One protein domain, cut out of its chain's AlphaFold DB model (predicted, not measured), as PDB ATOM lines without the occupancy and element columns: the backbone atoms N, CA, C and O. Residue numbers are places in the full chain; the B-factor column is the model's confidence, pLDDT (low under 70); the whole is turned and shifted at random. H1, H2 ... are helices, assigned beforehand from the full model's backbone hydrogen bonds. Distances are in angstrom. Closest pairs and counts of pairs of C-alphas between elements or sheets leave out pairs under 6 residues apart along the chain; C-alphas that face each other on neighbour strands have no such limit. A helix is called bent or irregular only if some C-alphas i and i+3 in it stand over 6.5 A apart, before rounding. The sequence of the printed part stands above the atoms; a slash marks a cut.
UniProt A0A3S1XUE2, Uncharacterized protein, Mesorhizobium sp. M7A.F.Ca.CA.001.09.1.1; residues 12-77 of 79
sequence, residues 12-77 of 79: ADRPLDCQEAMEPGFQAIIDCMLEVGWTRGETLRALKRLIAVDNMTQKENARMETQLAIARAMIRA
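Overview. This is residues 12 to 77 of the 79 residues of an uncharacterized protein of Mesorhizobium sp. M7A.F.Ca.CA.001.09.1.1 (UniProt A0A3S1XUE2). A bent helix and a long straight one meet near their ends as an open V, with the tight link at its point; residues 12 to 25 and 48 to 77 stand free. The printed part has 66 residues with two named helices, H1 then H2, and no named strand: all helix. It is extended, radius of gyration of the C-alphas 18.9 A, and flat, spanning 58 by 32 by 14 A.

Along the chain. H1, residues 14 to 35, begins at C-alpha 14 (11.485, 12.996, 116.229). By its hydrogen bonds it was assigned as one helix, but it is bent: C-alphas 21 and 24 are 7.1 A apart. Its arms are H1a, residues 14 to 21, 10.4 A, and H1b, residues 24 to 35, 16.5 A. H2, residues 40 to 77, is 55.6 A long and ends at C-alpha 77 (19.051, -26.466, 103.884).

Arrangement. H1a and H1b stand at a steep tilt of 45 degrees. H1b, with residues 30 to 34 alone, touches residues 40 to 43 of H2; the closest C-alphas, of Ile 30 and Thr 43, are 6.7 A apart. They run opposite ways at a steep tilt of 54 degrees. H1a and H2 are apart. In H1a, H1b and H2 every O i to N i+4 pair is within hydrogen-bond range.

Size, cuts and confidence. The two farthest C-alphas, of Gly 37 and Ala 77, are 59.3 A apart. The printed part has no cut, and no printed residue is under 70 in pLDDT.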
ATOM      1  N   ALA A  12       6.132  11.964 116.835       94.56
ATOM      2  CA  ALA A  12       5.780  13.023 115.885       94.56
ATOM      3  C   ALA A  12       6.897  14.063 115.679       94.56
ATOM      4  O   ALA A  12       7.216  14.406 114.543       94.56
ATOM      5  N   ASP A  13       7.536  14.494 116.768       95.06
ATOM      6  CA  ASP A  13       8.584  15.519 116.733       95.06
ATOM      7  C   ASP A  13       9.997  14.949 116.526       95.06
ATOM      8  O   ASP A  13      10.962  15.708 116.480       95.06
ATOM      9  N   ARG A  14      10.162  13.628 116.367       94.19
ATOM     10  CA  ARG A  14      11.485  12.996 116.229       94.19
ATOM     11  C   ARG A  14      12.302  13.566 115.070       94.19
ATOM     12  O   ARG A  14      13.495  13.797 115.271       94.19
ATOM     13  N   PRO A  15      11.726  13.825 113.878       92.88
ATOM     14  CA  PRO A  15      12.478  14.456 112.799       92.88
ATOM     15  C   PRO A  15      12.982  15.856 113.167       92.88
ATOM     16  O   PRO A  15      14.115  16.195 112.825       92.88
ATOM     17  N   LEU A  16      12.170  16.645 113.881       93.38
ATOM     18  CA  LEU A  16      12.532  17.996 114.311       93.38
ATOM     19  C   LEU A  16      13.634  17.955 115.374       93.38
ATOM     20  O   LEU A  16      14.663  18.599 115.198       93.38
ATOM     21  N   ASP A  17      13.473  17.125 116.405       93.31
ATOM     22  CA  ASP A  17      14.473  16.940 117.462       93.31
ATOM     23  C   ASP A  17      15.828  16.487 116.879       93.31
ATOM     24  O   ASP A  17      16.888  16.980 117.268       93.31
ATOM     25  N   CYS A  18      15.813  15.567 115.906       92.19
ATOM     26  CA  CYS A  18      17.020  15.136 115.200       92.19
ATOM     27  C   CYS A  18      17.653  16.280 114.392       92.19
ATOM     28  O   CYS A  18      18.877  16.419 114.386       92.19
ATOM     29  N   GLN A  19      16.845  17.100 113.715       93.56
ATOM     30  CA  GLN A  19      17.336  18.248 112.956       93.56
ATOM     31  C   GLN A  19      18.007  19.277 113.875       93.56
ATOM     32  O   GLN A  19      19.133  19.689 113.597       93.56
ATOM     33  N   GLU A  20      17.352  19.651 114.973       93.62
ATOM     34  CA  GLU A  20      17.891  20.585 115.970       93.62
ATOM     35  C   GLU A  20      19.201  20.063 116.575       93.62
ATOM     36  O   GLU A  20      20.176  20.802 116.711       93.62
ATOM     37  N   ALA A  21      19.274  18.762 116.871       94.38
ATOM     38  CA  ALA A  21      20.485  18.134 117.387       94.38
ATOM     39  C   ALA A  21      21.653  18.143 116.378       94.38
ATOM     40  O   ALA A  21      22.817  18.221 116.781       94.38
ATOM     41  N   MET A  22      21.363  18.069 115.073       94.56
ATOM     42  CA  MET A  22      22.367  18.102 114.002       94.56
ATOM     43  C   MET A  22      22.814  19.518 113.624       94.56
ATOM     44  O   MET A  22      23.926  19.682 113.114       94.56
ATOM     45  N   GLU A  23      21.983  20.536 113.864       95.38
ATOM     46  CA  GLU A  23      22.217  21.907 113.401       95.38
ATOM     47  C   GLU A  23      23.586  22.483 113.816       95.38
ATOM     48  O   GLU A  23      24.275  23.013 112.940       95.38
ATOM     49  N   PRO A  24      24.073  22.322 115.065       95.75
ATOM     50  CA  PRO A  24      25.392  22.829 115.443       95.75
ATOM     51  C   PRO A  24      26.534  22.215 114.620       95.75
ATOM     52  O   PRO A  24      27.448  22.918 114.197       95.75
ATOM     53  N   GLY A  25      26.471  20.905 114.360       95.56
ATOM     54  CA  GLY A  25      27.466  20.214 113.537       95.56
ATOM     55  C   GLY A  25      27.380  20.629 112.069       95.56
ATOM     56  O   GLY A  25      28.404  20.806 111.412       95.56
ATOM     57  N   PHE A  26      26.163  20.846 111.566       96.25
ATOM     58  CA  PHE A  26      25.955  21.364 110.221       96.25
ATOM     59  C   PHE A  26      26.557  22.764 110.048       96.25
ATOM     60  O   PHE A  26      27.290  22.977 109.084       96.25
ATOM     61  N   GLN A  27      26.310  23.693 110.978       97.56
ATOM     62  CA  GLN A  27      26.894  25.039 110.913       97.56
ATOM     63  C   GLN A  27      28.421  24.993 110.995       97.56
ATOM     64  O   GLN A  27      29.074  25.614 110.164       97.56
ATOM     65  N   ALA A  28      28.993  24.168 111.880       97.75
ATOM     66  CA  ALA A  28      30.443  24.000 111.960       97.75
ATOM     67  C   ALA A  28      31.058  23.535 110.626       97.75
ATOM     68  O   ALA A  28      32.094  24.045 110.209       97.75
ATOM     69  N   ILE A  29      30.402  22.612 109.910       97.81
ATOM     70  CA  ILE A  29      30.846  22.198 108.570       97.81
ATOM     71  C   ILE A  29      30.784  23.370 107.591       97.81
ATOM     72  O   ILE A  29      31.721  23.559 106.817       97.81
ATOM     73  N   ILE A  30      29.692  24.142 107.593       98.19
ATOM     74  CA  ILE A  30      29.587  25.318 106.728       98.19
ATOM     75  C   ILE A  30      30.743  26.279 107.008       98.19
ATOM     76  O   ILE A  30      31.446  26.639 106.066       98.19
ATOM     77  N   ASP A  31      30.945  26.654 108.268       98.44
ATOM     78  CA  ASP A  31      31.940  27.645 108.674       98.44
ATOM     79  C   ASP A  31      33.353  27.199 108.283       98.44
ATOM     80  O   ASP A  31      34.052  27.940 107.592       98.44
ATOM     81  N   CYS A  32      33.730  25.948 108.569       98.38
ATOM     82  CA  CYS A  32      35.029  25.409 108.164       98.38
ATOM     83  C   CYS A  32      35.247  25.446 106.644       98.38
ATOM     84  O   CYS A  32      36.366  25.664 106.185       98.38
ATOM     85  N   MET A  33      34.206  25.213 105.836       98.44
ATOM     86  CA  MET A  33      34.344  25.277 104.377       98.44
ATOM     87  C   MET A  33      34.476  26.725 103.886       98.44
ATOM     88  O   MET A  33      35.256  26.994 102.970       98.44
ATOM     89  N   LEU A  34      33.749  27.663 104.502       98.44
ATOM     90  CA  LEU A  34      33.875  29.090 104.198       98.44
ATOM     91  C   LEU A  34      35.282  29.610 104.533       98.44
ATOM     92  O   LEU A  34      35.853  30.362 103.744       98.44
ATOM     93  N   GLU A  35      35.866  29.176 105.654       98.62
ATOM     94  CA  GLU A  35      37.221  29.554 106.087       98.62
ATOM     95  C   GLU A  35      38.304  29.180 105.066       98.62
ATOM     96  O   GLU A  35      39.279  29.911 104.896       98.62
ATOM     97  N   VAL A  36      38.119  28.075 104.339       98.31
ATOM     98  CA  VAL A  36      39.038  27.632 103.276       98.31
ATOM     99  C   VAL A  36      38.625  28.122 101.882       98.31
ATOM    100  O   VAL A  36      39.136  27.640 100.870       98.31
ATOM    101  N   GLY A  37      37.711  29.095 101.816       98.44
ATOM    102  CA  GLY A  37      37.363  29.830 100.602       98.44
ATOM    103  C   GLY A  37      36.257  29.215  99.747       98.44
ATOM    104  O   GLY A  37      36.029  29.688  98.634       98.44
ATOM    105  N   TRP A  38      35.554  28.186 100.225       98.69
ATOM    106  CA  TRP A  38      34.394  27.664  99.505       98.69
ATOM    107  C   TRP A  38      33.221  28.624  99.641       98.69
ATOM    108  O   TRP A  38      33.035  29.288 100.658       98.69
ATOM    109  N   THR A  39      32.355  28.656  98.638       98.56
ATOM    110  CA  THR A  39      31.063  29.325  98.769       98.56
ATOM    111  C   THR A  39      30.076  28.432  99.516       98.56
ATOM    112  O   THR A  39      30.052  27.210  99.346       98.56
ATOM    113  N   ARG A  40      29.139  29.042 100.253       97.88
ATOM    114  CA  ARG A  40      28.014  28.313 100.871       97.88
ATOM    115  C   ARG A  40      27.283  27.427  99.853       97.88
ATOM    116  O   ARG A  40      26.877  26.311 100.167       97.88
ATOM    117  N   GLY A  41      27.132  27.905  98.616       98.19
ATOM    118  CA  GLY A  41      26.501  27.150  97.534       98.19
ATOM    119  C   GLY A  41      27.267  25.881  97.145       98.19
ATOM    120  O   GLY A  41      26.637  24.857  96.886       98.19
ATOM    121  N   GLU A  42      28.598  25.922  97.112       98.56
ATOM    122  CA  GLU A  42      29.436  24.745  96.842       98.56
ATOM    123  C   GLU A  42      29.331  23.721  97.963       98.56
ATOM    124  O   GLU A  42      29.052  22.555  97.679       98.56
ATOM    125  N   THR A  43      29.436  24.164  99.217       98.25
ATOM    126  CA  THR A  43      29.305  23.292 100.388       98.25
ATOM    127  C   THR A  43      27.957  22.577 100.401       98.25
ATOM    128  O   THR A  43      27.896  21.352 100.500       98.25
ATOM    129  N   LEU A  44      26.855  23.309 100.202       98.19
ATOM    130  CA  LEU A  44      25.514  22.718 100.172       98.19
ATOM    131  C   LEU A  44      25.328  21.741  99.005       98.19
ATOM    132  O   LEU A  44      24.679  20.706  99.164       98.19
ATOM    133  N   ARG A  45      25.880  22.045  97.823       98.50
ATOM    134  CA  ARG A  45      25.833  21.122  96.678       98.50
ATOM    135  C   ARG A  45      26.636  19.851  96.944       98.50
ATOM    136  O   ARG A  45      26.165  18.773  96.588       98.50
ATOM    137  N   ALA A  46      27.811  19.967  97.556       98.25
ATOM    138  CA  ALA A  46      28.641  18.826  97.921       98.25
ATOM    139  C   ALA A  46      27.937  17.940  98.959       98.25
ATOM    140  O   ALA A  46      27.764  16.749  98.714       98.25
ATOM    141  N   LEU A  47      27.425  18.526 100.046       97.94
ATOM    142  CA  LEU A  47      26.696  17.800 101.092       97.94
ATOM    143  C   LEU A  47      25.479  17.046 100.542       97.94
ATOM    144  O   LEU A  47      25.306  15.867 100.837       97.94
ATOM    145  N   LYS A  48      24.676  17.673  99.669       98.06
ATOM    146  CA  LYS A  48      23.540  16.997  99.013       98.06
ATOM    147  C   LYS A  48      23.969  15.755  98.230       98.06
ATOM    148  O   LYS A  48      23.282  14.738  98.272       98.06
ATOM    149  N   ARG A  49      25.094  15.831  97.511       98.38
ATOM    150  CA  ARG A  49      25.629  14.693  96.749       98.38
ATOM    151  C   ARG A  49      26.149  13.596  97.671       98.38
ATOM    152  O   ARG A  49      25.865  12.436  97.406       98.38
ATOM    153  N   LEU A  50      26.844  13.954  98.750       98.12
ATOM    154  CA  LEU A  50      27.332  12.992  99.741       98.12
ATOM    155  C   LEU A  50      26.178  12.212 100.381       98.12
ATOM    156  O   LEU A  50      26.220  10.988 100.401       98.12
ATOM    157  N   ILE A  51      25.111  12.900 100.797       97.38
ATOM    158  CA  ILE A  51      23.908  12.263 101.357       97.38
ATOM    159  C   ILE A  51      23.257  11.319 100.337       97.38
ATOM    160  O   ILE A  51      22.863  10.206 100.676       97.38
ATOM    161  N   ALA A  52      23.145  11.738  99.072       97.75
ATOM    162  CA  ALA A  52      22.572  10.894  98.026       97.75
ATOM    163  C   ALA A  52      23.399   9.616  97.792       97.75
ATOM    164  O   ALA A  52      22.830   8.531  97.666       97.75
ATOM    165  N   VAL A  53      24.729   9.740  97.761       98.00
ATOM    166  CA  VAL A  53      25.653   8.609  97.595       98.00
ATOM    167  C   VAL A  53      25.596   7.662  98.792       98.00
ATOM    168  O   VAL A  53      25.531   6.449  98.592       98.00
ATOM    169  N   ASP A  54      25.573   8.188 100.018       97.62
ATOM    170  CA  ASP A  54      25.456   7.372 101.230       97.62
ATOM    171  C   ASP A  54      24.141   6.579 101.238       97.62
ATOM    172  O   ASP A  54      24.159   5.354 101.333       97.62
ATOM    173  N   ASN A  55      23.009   7.240 100.972       96.50
ATOM    174  CA  ASN A  55      21.699   6.587 100.883       96.50
ATOM    175  C   ASN A  55      21.670   5.447  99.851       96.50
ATOM    176  O   ASN A  55      21.110   4.378 100.106       96.50
ATOM    177  N   MET A  56      22.265   5.664  98.672       97.19
ATOM    178  CA  MET A  56      22.392   4.616  97.656       97.19
ATOM    179  C   MET A  56      23.256   3.452  98.147       97.19
ATOM    180  O   MET A  56      22.883   2.294  97.969       97.19
ATOM    181  N   THR A  57      24.384   3.755  98.785       97.38
ATOM    182  CA  THR A  57      25.335   2.757  99.283       97.38
ATOM    183  C   THR A  57      24.703   1.885 100.365       97.38
ATOM    184  O   THR A  57      24.757   0.661 100.274       97.38
ATOM    185  N   GLN A  58      24.016   2.491 101.338       96.62
ATOM    186  CA  GLN A  58      23.306   1.763 102.394       96.62
ATOM    187  C   GLN A  58      22.229   0.834 101.825       96.62
ATOM    188  O   GLN A  58      22.092  -0.314 102.249       96.62
ATOM    189  N   LYS A  59      21.494   1.295 100.808       97.06
ATOM    190  CA  LYS A  59      20.471   0.489 100.136       97.06
ATOM    191  C   LYS A  59      21.058  -0.726  99.417       97.06
ATOM    192  O   LYS A  59      20.491  -1.815  99.520       97.06
ATOM    193  N   GLU A  60      22.151  -0.562  98.675       96.75
ATOM    194  CA  GLU A  60      22.788  -1.692  97.987       96.75
ATOM    195  C   GLU A  60      23.456  -2.659  98.970       96.75
ATOM    196  O   GLU A  60      23.330  -3.874  98.801       96.75
ATOM    197  N   ASN A  61      24.062  -2.156 100.048       97.12
ATOM    198  CA  ASN A  61      24.602  -2.997 101.115       97.12
ATOM    199  C   ASN A  61      23.506  -3.864 101.748       97.12
ATOM    200  O   ASN A  61      23.656  -5.084 101.803       97.12
ATOM    201  N   ALA A  62      22.361  -3.278 102.111       97.06
ATOM    202  CA  ALA A  62      21.232  -4.021 102.676       97.06
ATOM    203  C   ALA A  62      20.696  -5.109 101.719       97.06
ATOM    204  O   ALA A  62      20.333  -6.215 102.139       97.06
ATOM    205  N   ARG A  63      20.673  -4.832 100.407       97.12
ATOM    206  CA  ARG A  63      20.297  -5.824  99.383       97.12
ATOM    207  C   ARG A  63      21.296  -6.970  99.312       97.12
ATOM    208  O   ARG A  63      20.886  -8.131  99.303       97.12
ATOM    209  N   MET A  64      22.584  -6.651  99.273       97.75
ATOM    210  CA  MET A  64      23.652  -7.645  99.224       97.75
ATOM    211  C   MET A  64      23.652  -8.523 100.481       97.75
ATOM    212  O   MET A  64      23.749  -9.744 100.380       97.75
ATOM    213  N   GLU A  65      23.466  -7.931 101.661       97.88
ATOM    214  CA  GLU A  65      23.341  -8.661 102.926       97.88
ATOM    215  C   GLU A  65      22.154  -9.627 102.915       97.88
ATOM    216  O   GLU A  65      22.293 -10.788 103.309       97.88
ATOM    217  N   THR A  66      21.009  -9.187 102.386       97.69
ATOM    218  CA  THR A  66      19.822 -10.036 102.220       97.69
ATOM    219  C   THR A  66      20.115 -11.224 101.298       97.69
ATOM    220  O   THR A  66      19.816 -12.369 101.641       97.69
ATOM    221  N   GLN A  67      20.756 -10.989 100.149       97.62
ATOM    222  CA  GLN A  67      21.135 -12.054  99.213       97.62
ATOM    223  C   GLN A  67      22.119 -13.048  99.840       97.62
ATOM    224  O   GLN A  67      21.947 -14.261  99.704       97.62
ATOM    225  N   LEU A  68      23.117 -12.551 100.573       98.19
ATOM    226  CA  LEU A  68      24.070 -13.384 101.302       98.19
ATOM    227  C   LEU A  68      23.378 -14.230 102.376       98.19
ATOM    228  O   LEU A  68      23.713 -15.405 102.539       98.19
ATOM    229  N   ALA A  69      22.407 -13.667 103.098       97.94
ATOM    230  CA  ALA A  69      21.628 -14.397 104.092       97.94
ATOM    231  C   ALA A  69      20.824 -15.542 103.453       97.94
ATOM    232  O   ALA A  69      20.870 -16.668 103.955       97.94
ATOM    233  N   ILE A  70      20.169 -15.287 102.314       97.25
ATOM    234  CA  ILE A  70      19.428 -16.301 101.550       97.25
ATOM    235  C   ILE A  70      20.377 -17.392 101.037       97.25
ATOM    236  O   ILE A  70      20.126 -18.574 101.263       97.25
ATOM    237  N   ALA A  71      21.501 -17.022 100.418       97.50
ATOM    238  CA  ALA A  71      22.497 -17.978  99.929       97.50
ATOM    239  C   ALA A  71      23.025 -18.886 101.051       97.50
ATOM    240  O   ALA A  71      23.089 -20.107 100.900       97.50
ATOM    241  N   ARG A  72      23.331 -18.307 102.220       97.06
ATOM    242  CA  ARG A  72      23.743 -19.064 103.412       97.06
ATOM    243  C   ARG A  72      22.645 -20.005 103.905       97.06
ATOM    244  O   ARG A  72      22.960 -21.116 104.321       97.06
ATOM    245  N   ALA A  73      21.381 -19.588 103.873       97.00
ATOM    246  CA  ALA A  73      20.258 -20.442 104.251       97.00
ATOM    247  C   ALA A  73      20.085 -21.624 103.282       97.00
ATOM    248  O   ALA A  73      19.941 -22.751 103.745       97.00
ATOM    249  N   MET A  74      20.196 -21.402 101.966       96.38
ATOM    250  CA  MET A  74      20.128 -22.473 100.959       96.38
ATOM    251  C   MET A  74      21.234 -23.518 101.153       96.38
ATOM    252  O   MET A  74      20.961 -24.713 101.132       96.38
ATOM    253  N   ILE A  75      22.470 -23.079 101.426       96.00
ATOM    254  CA  ILE A  75      23.595 -23.985 101.714       96.00
ATOM    255  C   ILE A  75      23.342 -24.818 102.980       96.00
ATOM    256  O   ILE A  75      23.750 -25.975 103.040       96.00
ATOM    257  N   ARG A  76      22.696 -24.244 104.006       94.12
ATOM    258  CA  ARG A  76      22.334 -24.986 105.227       94.12
ATOM    259  C   ARG A  76      21.198 -25.977 104.987       94.12
ATOM    260  O   ARG A  76      21.243 -27.051 105.560       94.12
ATOM    261  N   ALA A  77      20.205 -25.616 104.175       91.00
ATOM    262  CA  ALA A  77      19.051 -26.466 103.884       91.00
ATOM    263  C   ALA A  77      19.380 -27.637 102.942       91.00
ATOM    264  O   ALA A  77      18.686 -28.646 102.962       91.00
TER     265      ALA A  77